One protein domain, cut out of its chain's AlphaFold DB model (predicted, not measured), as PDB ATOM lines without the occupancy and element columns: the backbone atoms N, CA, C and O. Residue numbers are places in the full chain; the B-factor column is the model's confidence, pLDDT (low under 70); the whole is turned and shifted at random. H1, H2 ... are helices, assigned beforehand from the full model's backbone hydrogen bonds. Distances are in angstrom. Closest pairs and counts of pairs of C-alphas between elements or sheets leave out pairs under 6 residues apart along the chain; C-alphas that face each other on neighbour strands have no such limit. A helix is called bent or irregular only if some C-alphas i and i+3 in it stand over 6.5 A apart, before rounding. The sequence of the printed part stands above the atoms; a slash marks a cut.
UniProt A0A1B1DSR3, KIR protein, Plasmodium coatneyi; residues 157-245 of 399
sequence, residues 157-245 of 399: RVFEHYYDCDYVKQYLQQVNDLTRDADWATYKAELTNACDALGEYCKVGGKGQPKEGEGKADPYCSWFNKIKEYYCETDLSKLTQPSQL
ATOM      1  N   ARG A 157      83.727 154.606 136.560       96.75
ATOM      2  CA  ARG A 157      83.839 153.159 136.771       96.75
ATOM      3  C   ARG A 157      82.517 152.514 137.194       96.75
ATOM      4  O   ARG A 157      82.156 151.467 136.659       96.75
ATOM      5  N   VAL A 158      81.782 153.131 138.119       96.19
ATOM      6  CA  VAL A 158      80.469 152.620 138.547       96.19
ATOM      7  C   VAL A 158      79.434 152.735 137.428       96.19
ATOM      8  O   VAL A 158      78.675 151.792 137.213       96.19
ATOM      9  N   PHE A 159      79.435 153.833 136.668       95.88
ATOM     10  CA  PHE A 159      78.590 153.977 135.481       95.88
ATOM     11  C   PHE A 159      78.868 152.895 134.425       95.88
ATOM     12  O   PHE A 159      77.933 152.275 133.920       95.88
ATOM     13  N   GLU A 160      80.139 152.629 134.113       96.12
ATOM     14  CA  GLU A 160      80.522 151.573 133.170       96.12
ATOM     15  C   GLU A 160      80.033 150.208 133.647       96.12
ATOM     16  O   GLU A 160      79.417 149.480 132.876       96.12
ATOM     17  N   HIS A 161      80.213 149.882 134.931       95.50
ATOM     18  CA  HIS A 161      79.688 148.632 135.475       95.50
ATOM     19  C   HIS A 161      78.160 148.555 135.401       95.50
ATOM     20  O   HIS A 161      77.626 147.522 135.004       95.50
ATOM     21  N   TYR A 162      77.456 149.641 135.731       94.50
ATOM     22  CA  TYR A 162      76.001 149.725 135.598       94.50
ATOM     23  C   TYR A 162      75.547 149.429 134.160       94.50
ATOM     24  O   TYR A 162      74.645 148.615 133.952       94.50
ATOM     25  N   TYR A 163      76.202 150.031 133.163       95.12
ATOM     26  CA  TYR A 163      75.878 149.823 131.751       95.12
ATOM     27  C   TYR A 163      76.258 148.414 131.255       95.12
ATOM     28  O   TYR A 163      75.514 147.797 130.492       95.12
ATOM     29  N   ASP A 164      77.394 147.883 131.714       95.56
ATOM     30  CA  ASP A 164      77.990 146.637 131.220       95.56
ATOM     31  C   ASP A 164      77.634 145.392 132.044       95.56
ATOM     32  O   ASP A 164      78.099 144.295 131.723       95.56
ATOM     33  N   CYS A 165      76.820 145.520 133.095       93.00
ATOM     34  CA  CYS A 165      76.613 144.453 134.077       93.00
ATOM     35  C   CYS A 165      76.215 143.114 133.440       93.00
ATOM     36  O   CYS A 165      76.786 142.076 133.778       93.00
ATOM     37  N   ASP A 166      75.298 143.113 132.465       91.94
ATOM     38  CA  ASP A 166      74.863 141.882 131.787       91.94
ATOM     39  C   ASP A 166      76.021 141.170 131.060       91.94
ATOM     40  O   ASP A 166      76.067 139.938 130.999       91.94
ATOM     41  N   TYR A 167      76.988 141.927 130.537       94.25
ATOM     42  CA  TYR A 167      78.170 141.382 129.868       94.25
ATOM     43  C   TYR A 167      79.201 140.882 130.871       94.25
ATOM     44  O   TYR A 167      79.785 139.822 130.658       94.25
ATOM     45  N   VAL A 168      79.365 141.576 131.998       93.94
ATOM     46  CA  VAL A 168      80.175 141.085 133.121       93.94
ATOM     47  C   VAL A 168      79.585 139.780 133.661       93.94
ATOM     48  O   VAL A 168      80.303 138.811 133.880       93.94
ATOM     49  N   LYS A 169      78.260 139.682 133.783       91.62
ATOM     50  CA  LYS A 169      77.584 138.438 134.165       91.62
ATOM     51  C   LYS A 169      77.855 137.310 133.170       91.62
ATOM     52  O   LYS A 169      78.139 136.188 133.588       91.62
ATOM     53  N   GLN A 170      77.797 137.600 131.868       92.00
ATOM     54  CA  GLN A 170      78.151 136.639 130.822       92.00
ATOM     55  C   GLN A 170      79.622 136.208 130.930       92.00
ATOM     56  O   GLN A 170      79.906 135.016 130.830       92.00
ATOM     57  N   TYR A 171      80.541 137.142 131.187       93.62
ATOM     58  CA  TYR A 171      81.955 136.850 131.418       93.62
ATOM     59  C   TYR A 171      82.144 135.852 132.562       93.62
ATOM     60  O   TYR A 171      82.797 134.823 132.396       93.62
ATOM     61  N   LEU A 172      81.504 136.107 133.708       92.00
ATOM     62  CA  LEU A 172      81.602 135.240 134.882       92.00
ATOM     63  C   LEU A 172      81.138 133.809 134.573       92.00
ATOM     64  O   LEU A 172      81.750 132.855 135.039       92.00
ATOM     65  N   GLN A 173      80.099 133.638 133.749       91.56
ATOM     66  CA  GLN A 173      79.605 132.317 133.332       91.56
ATOM     67  C   GLN A 173      80.582 131.538 132.440       91.56
ATOM     68  O   GLN A 173      80.448 130.323 132.315       91.56
ATOM     69  N   GLN A 174      81.535 132.219 131.804       91.62
ATOM     70  CA  GLN A 174      82.503 131.617 130.885       91.62
ATOM     71  C   GLN A 174      83.812 131.215 131.575       91.62
ATOM     72  O   GLN A 174      84.581 130.431 131.016       91.62
ATOM     73  N   VAL A 175      84.090 131.753 132.765       89.69
ATOM     74  CA  VAL A 175      85.336 131.509 133.495       89.69
ATOM     75  C   VAL A 175      85.155 130.360 134.485       89.69
ATOM     76  O   VAL A 175      84.344 130.432 135.402       89.69
ATOM     77  N   ASN A 176      85.951 129.301 134.318       88.12
ATOM     78  CA  ASN A 176      85.887 128.110 135.176       88.12
ATOM     79  C   ASN A 176      86.476 128.336 136.580       88.12
ATOM     80  O   ASN A 176      86.050 127.687 137.531       88.12
ATOM     81  N   ASP A 177      87.469 129.223 136.708       90.31
ATOM     82  CA  ASP A 177      88.139 129.539 137.973       90.31
ATOM     83  C   ASP A 177      88.399 131.046 138.078       90.31
ATOM     84  O   ASP A 177      89.410 131.566 137.600       90.31
ATOM     85  N   LEU A 178      87.460 131.750 138.715       88.19
ATOM     86  CA  LEU A 178      87.522 133.198 138.917       88.19
ATOM     87  C   LEU A 178      88.718 133.636 139.772       88.19
ATOM     88  O   LEU A 178      89.126 134.789 139.691       88.19
ATOM     89  N   THR A 179      89.291 132.748 140.592       87.31
ATOM     90  CA  THR A 179      90.404 133.106 141.487       87.31
ATOM     91  C   THR A 179      91.735 133.230 140.751       87.31
ATOM     92  O   THR A 179      92.662 133.865 141.252       87.31
ATOM     93  N   ARG A 180      91.831 132.644 139.553       90.69
ATOM     94  CA  ARG A 180      93.037 132.642 138.714       90.69
ATOM     95  C   ARG A 180      92.929 133.549 137.491       90.69
ATOM     96  O   ARG A 180      93.891 133.649 136.732       90.69
ATOM     97  N   ASP A 181      91.779 134.176 137.283       92.50
ATOM     98  CA  ASP A 181      91.535 135.056 136.148       92.50
ATOM     99  C   ASP A 181      91.979 136.488 136.489       92.50
ATOM    100  O   ASP A 181      91.378 137.173 137.318       92.50
ATOM    101  N   ALA A 182      93.091 136.914 135.883       94.12
ATOM    102  CA  ALA A 182      93.712 138.205 136.171       94.12
ATOM    103  C   ALA A 182      92.826 139.390 135.751       94.12
ATOM    104  O   ALA A 182      92.759 140.380 136.477       94.12
ATOM    105  N   ASP A 183      92.117 139.270 134.626       93.88
ATOM    106  CA  ASP A 183      91.237 140.327 134.117       93.88
ATOM    107  C   ASP A 183      90.078 140.573 135.089       93.88
ATOM    108  O   ASP A 183      89.770 141.718 135.418       93.88
ATOM    109  N   TRP A 184      89.475 139.501 135.616       93.38
ATOM    110  CA  TRP A 184      88.451 139.602 136.651       93.38
ATOM    111  C   TRP A 184      88.992 140.201 137.945       93.38
ATOM    112  O   TRP A 184      88.338 141.061 138.534       93.38
ATOM    113  N   ALA A 185      90.174 139.766 138.393       92.69
ATOM    114  CA  ALA A 185      90.786 140.281 139.614       92.69
ATOM    115  C   ALA A 185      91.008 141.800 139.532       92.69
ATOM    116  O   ALA A 185      90.606 142.520 140.450       92.69
ATOM    117  N   THR A 186      91.558 142.289 138.416       94.38
ATOM    118  CA  THR A 186      91.714 143.727 138.152       94.38
ATOM    119  C   THR A 186      90.361 144.423 138.080       94.38
ATOM    120  O   THR A 186      90.136 145.402 138.791       94.38
ATOM    121  N   TYR A 187      89.428 143.887 137.285       94.44
ATOM    122  CA  TYR A 187      88.117 144.500 137.091       94.44
ATOM    123  C   TYR A 187      87.384 144.716 138.419       94.44
ATOM    124  O   TYR A 187      86.871 145.807 138.695       94.44
ATOM    125  N   LYS A 188      87.368 143.665 139.244       93.06
ATOM    126  CA  LYS A 188      86.749 143.641 140.564       93.06
ATOM    127  C   LYS A 188      87.431 144.609 141.521       93.06
ATOM    128  O   LYS A 188      86.724 145.342 142.200       93.06
ATOM    129  N   ALA A 189      88.764 144.637 141.571       93.12
ATOM    130  CA  ALA A 189      89.495 145.543 142.456       93.12
ATOM    131  C   ALA A 189      89.182 147.017 142.150       93.12
ATOM    132  O   ALA A 189      88.856 147.775 143.062       93.12
ATOM    133  N   GLU A 190      89.198 147.400 140.872       93.81
ATOM    134  CA  GLU A 190      88.857 148.759 140.430       93.81
ATOM    135  C   GLU A 190      87.408 149.134 140.763       93.81
ATOM    136  O   GLU A 190      87.132 150.252 141.194       93.81
ATOM    137  N   LEU A 191      86.466 148.204 140.560       94.69
ATOM    138  CA  LEU A 191      85.059 148.441 140.869       94.69
ATOM    139  C   LEU A 191      84.814 148.551 142.379       94.69
ATOM    140  O   LEU A 191      84.134 149.479 142.803       94.69
ATOM    141  N   THR A 192      85.383 147.649 143.187       93.75
ATOM    142  CA  THR A 192      85.294 147.710 144.655       93.75
ATOM    143  C   THR A 192      85.842 149.035 145.164       93.75
ATOM    144  O   THR A 192      85.145 149.742 145.883       93.75
ATOM    145  N   ASN A 193      87.036 149.426 144.716       93.75
ATOM    146  CA  ASN A 193      87.636 150.693 145.108       93.75
ATOM    147  C   ASN A 193      86.760 151.901 144.724       93.75
ATOM    148  O   ASN A 193      86.551 152.792 145.545       93.75
ATOM    149  N   ALA A 194      86.182 151.902 143.518       94.75
ATOM    150  CA  ALA A 194      85.272 152.958 143.087       94.75
ATOM    151  C   ALA A 194      83.984 153.022 143.922       94.75
ATOM    152  O   ALA A 194      83.540 154.109 144.292       94.75
ATOM    153  N   CYS A 195      83.394 151.868 144.231       95.44
ATOM    154  CA  CYS A 195      82.210 151.767 145.073       95.44
ATOM    155  C   CYS A 195      82.474 152.265 146.501       95.44
ATOM    156  O   CYS A 195      81.673 153.044 147.017       95.44
ATOM    157  N   ASP A 196      83.600 151.885 147.106       94.19
ATOM    158  CA  ASP A 196      83.979 152.314 148.457       94.19
ATOM    159  C   ASP A 196      84.202 153.832 148.513       94.19
ATOM    160  O   ASP A 196      83.631 154.525 149.360       94.19
ATOM    161  N   ALA A 197      84.968 154.375 147.559       93.81
ATOM    162  CA  ALA A 197      85.241 155.806 147.477       93.81
ATOM    163  C   ALA A 197      83.958 156.630 147.283       93.81
ATOM    164  O   ALA A 197      83.778 157.676 147.914       93.81
ATOM    165  N   LEU A 198      83.030 156.154 146.445       94.44
ATOM    166  CA  LEU A 198      81.735 156.806 146.251       94.44
ATOM    167  C   LEU A 198      80.796 156.634 147.444       94.44
ATOM    168  O   LEU A 198      80.055 157.564 147.751       94.44
ATOM    169  N   GLY A 199      80.848 155.499 148.143       95.19
ATOM    170  CA  GLY A 199      80.127 155.283 149.396       95.19
ATOM    171  C   GLY A 199      80.516 156.314 150.450       95.19
ATOM    172  O   GLY A 199      79.652 156.970 151.030       95.19
ATOM    173  N   GLU A 200      81.816 156.530 150.628       94.62
ATOM    174  CA  GLU A 200      82.350 157.531 151.552       94.62
ATOM    175  C   GLU A 200      82.060 158.968 151.106       94.62
ATOM    176  O   GLU A 200      81.764 159.830 151.936       94.62
ATOM    177  N   TYR A 201      82.101 159.238 149.801       93.81
ATOM    178  CA  TYR A 201      81.773 160.551 149.248       93.81
ATOM    179  C   TYR A 201      80.279 160.888 149.395       93.81
ATOM    180  O   TYR A 201      79.940 162.020 149.744       93.81
ATOM    181  N   CYS A 202      79.395 159.913 149.162       95.12
ATOM    182  CA  CYS A 202      77.941 160.083 149.120       95.12
ATOM    183  C   CYS A 202      77.204 159.722 150.415       95.12
ATOM    184  O   CYS A 202      75.974 159.689 150.401       95.12
ATOM    185  N   LYS A 203      77.898 159.433 151.521       95.25
ATOM    186  CA  LYS A 203      77.247 159.261 152.830       95.25
ATOM    187  C   LYS A 203      76.827 160.605 153.419       95.25
ATOM    188  O   LYS A 203      77.438 161.627 153.130       95.25
ATOM    189  N   VAL A 204      75.843 160.591 154.318       92.56
ATOM    190  CA  VAL A 204      75.406 161.786 155.057       92.56
ATOM    191  C   VAL A 204      76.586 162.426 155.798       92.56
ATOM    192  O   VAL A 204      77.268 161.769 156.584       92.56
ATOM    193  N   GLY A 205      76.819 163.717 155.547       90.44
ATOM    194  CA  GLY A 205      77.968 164.469 156.060       90.44
ATOM    195  C   GLY A 205      79.268 164.257 155.274       90.44
ATOM    196  O   GLY A 205      80.299 164.804 155.661       90.44
ATOM    197  N   GLY A 206      79.240 163.461 154.204       92.12
ATOM    198  CA  GLY A 206      80.317 163.338 153.226       92.12
ATOM    199  C   GLY A 206      80.339 164.518 152.253       92.12
ATOM    200  O   GLY A 206      79.404 165.315 152.186       92.12
ATOM    201  N   LYS A 207      81.412 164.628 151.459       90.62
ATOM    202  CA  LYS A 207      81.615 165.759 150.535       90.62
ATOM    203  C   LYS A 207      80.502 165.902 149.486       90.62
ATOM    204  O   LYS A 207      80.193 167.014 149.077       90.62
ATOM    205  N   GLY A 208      79.910 164.792 149.047       90.25
ATOM    206  CA  GLY A 208      78.802 164.781 148.089       90.25
ATOM    207  C   GLY A 208      77.422 164.940 148.719       90.25
ATOM    208  O   GLY A 208      76.454 165.212 148.014       90.25
ATOM    209  N   GLN A 209      77.304 164.770 150.034       88.88
ATOM    210  CA  GLN A 209      76.060 164.950 150.779       88.88
ATOM    211  C   GLN A 209      76.352 165.741 152.060       88.88
ATOM    212  O   GLN A 209      76.426 165.145 153.143       88.88
ATOM    213  N   PRO A 210      76.549 167.070 151.947       86.69
ATOM    214  CA  PRO A 210      76.829 167.911 153.101       86.69
ATOM    215  C   PRO A 210      75.674 167.837 154.104       86.69
ATOM    216  O   PRO A 210      74.548 167.459 153.760       86.69
ATOM    217  N   LYS A 211      75.947 168.188 155.364       89.81
ATOM    218  CA  LYS A 211      74.886 168.259 156.372       89.81
ATOM    219  C   LYS A 211      73.868 169.329 155.989       89.81
ATOM    220  O   LYS A 211      74.156 170.242 155.213       89.81
ATOM    221  N   GLU A 212      72.676 169.217 156.562       89.44
ATOM    222  CA  GLU A 212      71.623 170.207 156.372       89.44
ATOM    223  C   GLU A 212      72.157 171.618 156.682       89.44
ATOM    224  O   GLU A 212      72.664 171.882 157.771       89.44
ATOM    225  N   GLY A 213      72.098 172.501 155.680       87.44
ATOM    226  CA  GLY A 213      72.604 173.873 155.763       87.44
ATOM    227  C   GLY A 213      74.061 174.098 155.326       87.44
ATOM    228  O   GLY A 213      74.477 175.253 155.279       87.44
ATOM    229  N   GLU A 214      74.829 173.063 154.963       84.19
ATOM    230  CA  GLU A 214      76.268 173.183 154.630       84.19
ATOM    231  C   GLU A 214      76.589 173.181 153.119       84.19
ATOM    232  O   GLU A 214      77.754 173.198 152.730       84.19
ATOM    233  N   GLY A 215      75.586 173.190 152.239       84.31
ATOM    234  CA  GLY A 215      75.793 173.270 150.789       84.31
ATOM    235  C   GLY A 215      74.736 172.523 149.987       84.31
ATOM    236  O   GLY A 215      73.779 171.980 150.539       84.31
ATOM    237  N   LYS A 216      74.904 172.493 148.662       87.75
ATOM    238  CA  LYS A 216      74.056 171.688 147.776       87.75
ATOM    239  C   LYS A 216      74.609 170.268 147.701       87.75
ATOM    240  O   LYS A 216      75.791 170.086 147.421       87.75
ATOM    241  N   ALA A 217      73.749 169.276 147.913       91.44
ATOM    242  CA  ALA A 217      74.101 167.885 147.665       91.44
ATOM    243  C   ALA A 217      74.456 167.672 146.190       91.44
ATOM    244  O   ALA A 217      73.882 168.310 145.304       91.44
ATOM    245  N   ASP A 218      75.403 166.775 145.936       91.94
ATOM    246  CA  ASP A 218      75.750 166.358 144.587       91.94
ATOM    247  C   ASP A 218      74.607 165.525 143.987       91.94
ATOM    248  O   ASP A 218      74.267 164.472 144.547       91.94
ATOM    249  N   PRO A 219      74.021 165.947 142.848       92.31
ATOM    250  CA  PRO A 219      72.969 165.187 142.178       92.31
ATOM    251  C   PRO A 219      73.375 163.739 141.863       92.31
ATOM    252  O   PRO A 219      72.529 162.842 141.898       92.31
ATOM    253  N   TYR A 220      74.668 163.476 141.635       93.31
ATOM    254  CA  TYR A 220      75.191 162.128 141.420       93.31
ATOM    255  C   TYR A 220      74.925 161.206 142.616       93.31
ATOM    256  O   TYR A 220      74.605 160.032 142.430       93.31
ATOM    257  N   CYS A 221      75.005 161.715 143.848       94.69
ATOM    258  CA  CYS A 221      74.804 160.889 145.035       94.69
ATOM    259  C   CYS A 221      73.377 160.352 145.154       94.69
ATOM    260  O   CYS A 221      73.187 159.257 145.678       94.69
ATOM    261  N   SER A 222      72.380 161.063 144.617       92.69
ATOM    262  CA  SER A 222      71.012 160.542 144.519       92.69
ATOM    263  C   SER A 222      70.951 159.317 143.604       92.69
ATOM    264  O   SER A 222      70.399 158.285 143.982       92.69
ATOM    265  N   TRP A 223      71.580 159.390 142.427       91.44
ATOM    266  CA  TRP A 223      71.658 158.256 141.503       91.44
ATOM    267  C   TRP A 223      72.454 157.089 142.098       91.44
ATOM    268  O   TRP A 223      71.963 155.963 142.130       91.44
ATOM    269  N   PHE A 224      73.640 157.363 142.644       94.50
ATOM    270  CA  PHE A 224      74.500 156.345 143.241       94.50
ATOM    271  C   PHE A 224      73.808 155.611 144.390       94.50
ATOM    272  O   PHE A 224      73.792 154.384 144.406       94.50
ATOM    273  N   ASN A 225      73.170 156.335 145.314       94.19
ATOM    274  CA  ASN A 225      72.473 155.719 146.441       94.19
ATOM    275  C   ASN A 225      71.302 154.822 146.005       94.19
ATOM    276  O   ASN A 225      71.024 153.846 146.691       94.19
ATOM    277  N   LYS A 226      70.661 155.099 144.859       92.06
ATOM    278  CA  LYS A 226      69.613 154.228 144.295       92.06
ATOM    279  C   LYS A 226      70.165 152.929 143.713       92.06
ATOM    280  O   LYS A 226      69.477 151.913 143.734       92.06
ATOM    281  N   ILE A 227      71.373 152.961 143.147       91.19
ATOM    282  CA  ILE A 227      71.937 151.808 142.434       91.19
ATOM    283  C   ILE A 227      72.925 150.992 143.280       91.19
ATOM    284  O   ILE A 227      73.114 149.807 143.013       91.19
ATOM    285  N   LYS A 228      73.559 151.585 144.298       92.38
ATOM    286  CA  LYS A 228      74.693 150.973 145.009       92.38
ATOM    287  C   LYS A 228      74.360 149.620 145.634       92.38
ATOM    288  O   LYS A 228      75.207 148.737 145.596       92.38
ATOM    289  N   GLU A 229      73.137 149.401 146.111       89.94
ATOM    290  CA  GLU A 229      72.731 148.113 146.695       89.94
ATOM    291  C   GLU A 229      72.884 146.957 145.687       89.94
ATOM    292  O   GLU A 229      73.339 145.861 146.017       89.94
ATOM    293  N   TYR A 230      72.582 147.224 144.413       88.06
ATOM    294  CA  TYR A 230      72.619 146.229 143.341       88.06
ATOM    295  C   TYR A 230      74.010 146.065 142.729       88.06
ATOM    296  O   TYR A 230      74.396 144.954 142.377       88.06
ATOM    297  N   TYR A 231      74.754 147.167 142.596       88.56
ATOM    298  CA  TYR A 231      75.986 147.214 141.798       88.56
ATOM    299  C   TYR A 231      77.272 147.333 142.632       88.56
ATOM    300  O   TYR A 231      78.351 147.069 142.111       88.56
ATOM    301  N   CYS A 232      77.173 147.708 143.910       90.12
ATOM    302  CA  CYS A 232      78.312 147.922 144.809       90.12
ATOM    303  C   CYS A 232      78.253 147.069 146.084       90.12
ATOM    304  O   CYS A 232      79.274 146.534 146.504       90.12
ATOM    305  N   GLU A 233      77.079 146.924 146.703       80.25
ATOM    306  CA  GLU A 233      76.923 146.223 147.989       80.25
ATOM    307  C   GLU A 233      76.683 144.721 147.833       80.25
ATOM    308  O   GLU A 233      76.842 143.964 148.797       80.25
ATOM    309  N   THR A 234      76.353 144.260 146.619       72.94
ATOM    310  CA  THR A 234      76.472 142.837 146.295       72.94
ATOM    311  C   THR A 234      77.929 142.486 146.481       72.94
ATOM    312  O   THR A 234      78.758 142.866 145.662       72.94
ATOM    313  N   ASP A 235      78.225 141.824 147.595       64.56
ATOM    314  CA  ASP A 235      79.576 141.581 148.056       64.56
ATOM    315  C   ASP A 235      80.385 140.900 146.946       64.56
ATOM    316  O   ASP A 235      80.342 139.680 146.760       64.56
ATOM    317  N   LEU A 236      81.112 141.716 146.175       70.69
ATOM    318  CA  LEU A 236      81.902 141.258 145.040       70.69
ATOM    319  C   LEU A 236      82.945 140.254 145.536       70.69
ATOM    320  O   LEU A 236      83.378 139.380 144.783       70.69
ATOM    321  N   SER A 237      83.329 140.334 146.819       64.19
ATOM    322  CA  SER A 237      84.201 139.366 147.483       64.19
ATOM    323  C   SER A 237      83.549 137.988 147.645       64.19
ATOM    324  O   SER A 237      84.244 136.984 147.504       64.19
ATOM    325  N   LYS A 238      82.222 137.930 147.813       70.19
ATOM    326  CA  LYS A 238      81.428 136.695 147.918       70.19
ATOM    327  C   LYS A 238      80.964 136.127 146.582       70.19
ATOM    328  O   LYS A 238      80.414 135.022 146.597       70.19
ATOM    329  N   LEU A 239      81.194 136.824 145.461       73.50
ATOM    330  CA  LEU A 239      80.990 136.282 144.112       73.50
ATOM    331  C   LEU A 239      81.948 135.106 143.882       73.50
ATOM    332  O   LEU A 239      83.038 135.237 143.331       73.50
ATOM    333  N   THR A 240      81.516 133.942 144.347       71.19
ATOM    334  CA  THR A 240      82.124 132.635 144.088       71.19
ATOM    335  C   THR A 240      81.440 131.964 142.904       71.19
ATOM    336  O   THR A 240      81.998 131.038 142.321       71.19
ATOM    337  N   GLN A 241      80.242 132.439 142.533       74.12
ATOM    338  CA  GLN A 241      79.476 131.942 141.402       74.12
ATOM    339  C   GLN A 241      78.854 133.078 140.570       74.12
ATOM    340  O   GLN A 241      78.374 134.067 141.126       74.12
ATOM    341  N   PRO A 242      78.751 132.912 139.239       72.44
ATOM    342  CA  PRO A 242      78.152 133.905 138.335       72.44
ATOM    343  C   PRO A 242      76.678 134.215 138.622       72.44
ATOM    344  O   PRO A 242      76.174 135.285 138.286       72.44
ATOM    345  N   SER A 243      75.963 133.263 139.225       74.88
ATOM    346  CA  SER A 243      74.547 133.382 139.590       74.88
ATOM    347  C   SER A 243      74.283 134.447 140.655       74.88
ATOM    348  O   SER A 243      73.149 134.905 140.770       74.88
ATOM    349  N   GLN A 244      75.310 134.854 141.402       80.75
ATOM    350  CA  GLN A 244      75.199 135.805 142.504       80.75
ATOM    351  C   GLN A 244      75.211 137.270 142.040       80.75
ATOM    352  O   GLN A 244      74.799 138.136 142.803       80.75
ATOM    353  N   LEU A 245      75.634 137.564 140.801       83.69
ATOM    354  CA  LEU A 245      75.589 138.924 140.263       83.69
ATOM    355  C   LEU A 245      74.166 139.262 139.779       83.69
ATOM    356  O   LEU A 245      73.645 138.684 138.808       83.69
TER     357      LEU A 245
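Overview. This is residues 157 to 245 of the 399 residues of the protein "KIR protein" of Plasmodium coatneyi (UniProt A0A1B1DSR3). Seen as a whole, this is a long, narrow model: the longest helix, H2, runs along one side, and H1 and H3 follow one another lengthwise along the other, with the start of H1 near the end of H3. The long loop of residues 203 to 218 makes one end of the rod, the short turn from H1 to H2 makes the other, and residues 232 to 245 run from H3 toward that turn and then fold back. The printed part has 89 residues with three named helices, in the order H1, H2, H3, and no named strand; the class is all helix. It is loose, with a radius of gyration of the C-alphas of 15.0 A, and the C-alphas span 52 by 19 by 17 A.

Arrangement. H2, residues 182 to 202, touches H1, residues 157 to 174, through residues 190 to 195 of H2 and 157 to 161 of H1 alone. Their closest C-alphas are those of Arg 157 and Leu 191, 6.4 A apart. They form a helical hairpin and run opposite ways at a shallow tilt of 33 degrees, only just short of steep. H2 also touches H3, residues 219 to 231, with its residues 195 to 202 alone; the closest C-alphas, those of Cys 202 and Cys 221, are 5.2 A apart. These two run opposite ways at a steep tilt of 45 degrees. H1 and H3 only just touch, with 3 pairs of C-alphas within 8 A, the closest being Tyr 162 and Tyr 231 at 6.7 A. They run the same way at a shallow tilt of 15 degrees. With 2 of the 3 pairs at a shallow tilt, the helix packing is mostly aligned, but only just. In H2 every O i to N i+4 pair is within hydrogen-bond range; in H1 12 of 14 are, and in H3 6 of 9.

Along the chain. H2 measures 29.9 A from C-alpha 182 at (93.712, 138.205, 136.171) to C-alpha 202 at (77.941, 160.083, 149.120). H1 measures 22.4 A and begins with C-alpha 157 at (83.839, 153.159, 136.771). It has a kink of 75 degrees near residue 164 and is irregular, with C-alphas 163 and 166 8.0 A apart. H3 measures 18.2 A and ends with C-alpha 231 at (75.986, 147.214, 141.798). It too is irregular, with C-alphas 226 and 229 7.3 A apart.

Size, cuts and confidence. The two C-alphas farthest apart, those of Asn 176 and Gly 213, are 51.9 A apart. The printed part has no cut. The link from H1 to H2 is short, with 7 residues, and that from H2 to H3 is long, with 16. The mean pLDDT of the printed part is 89.5, and residues 235 and 237 are under 70.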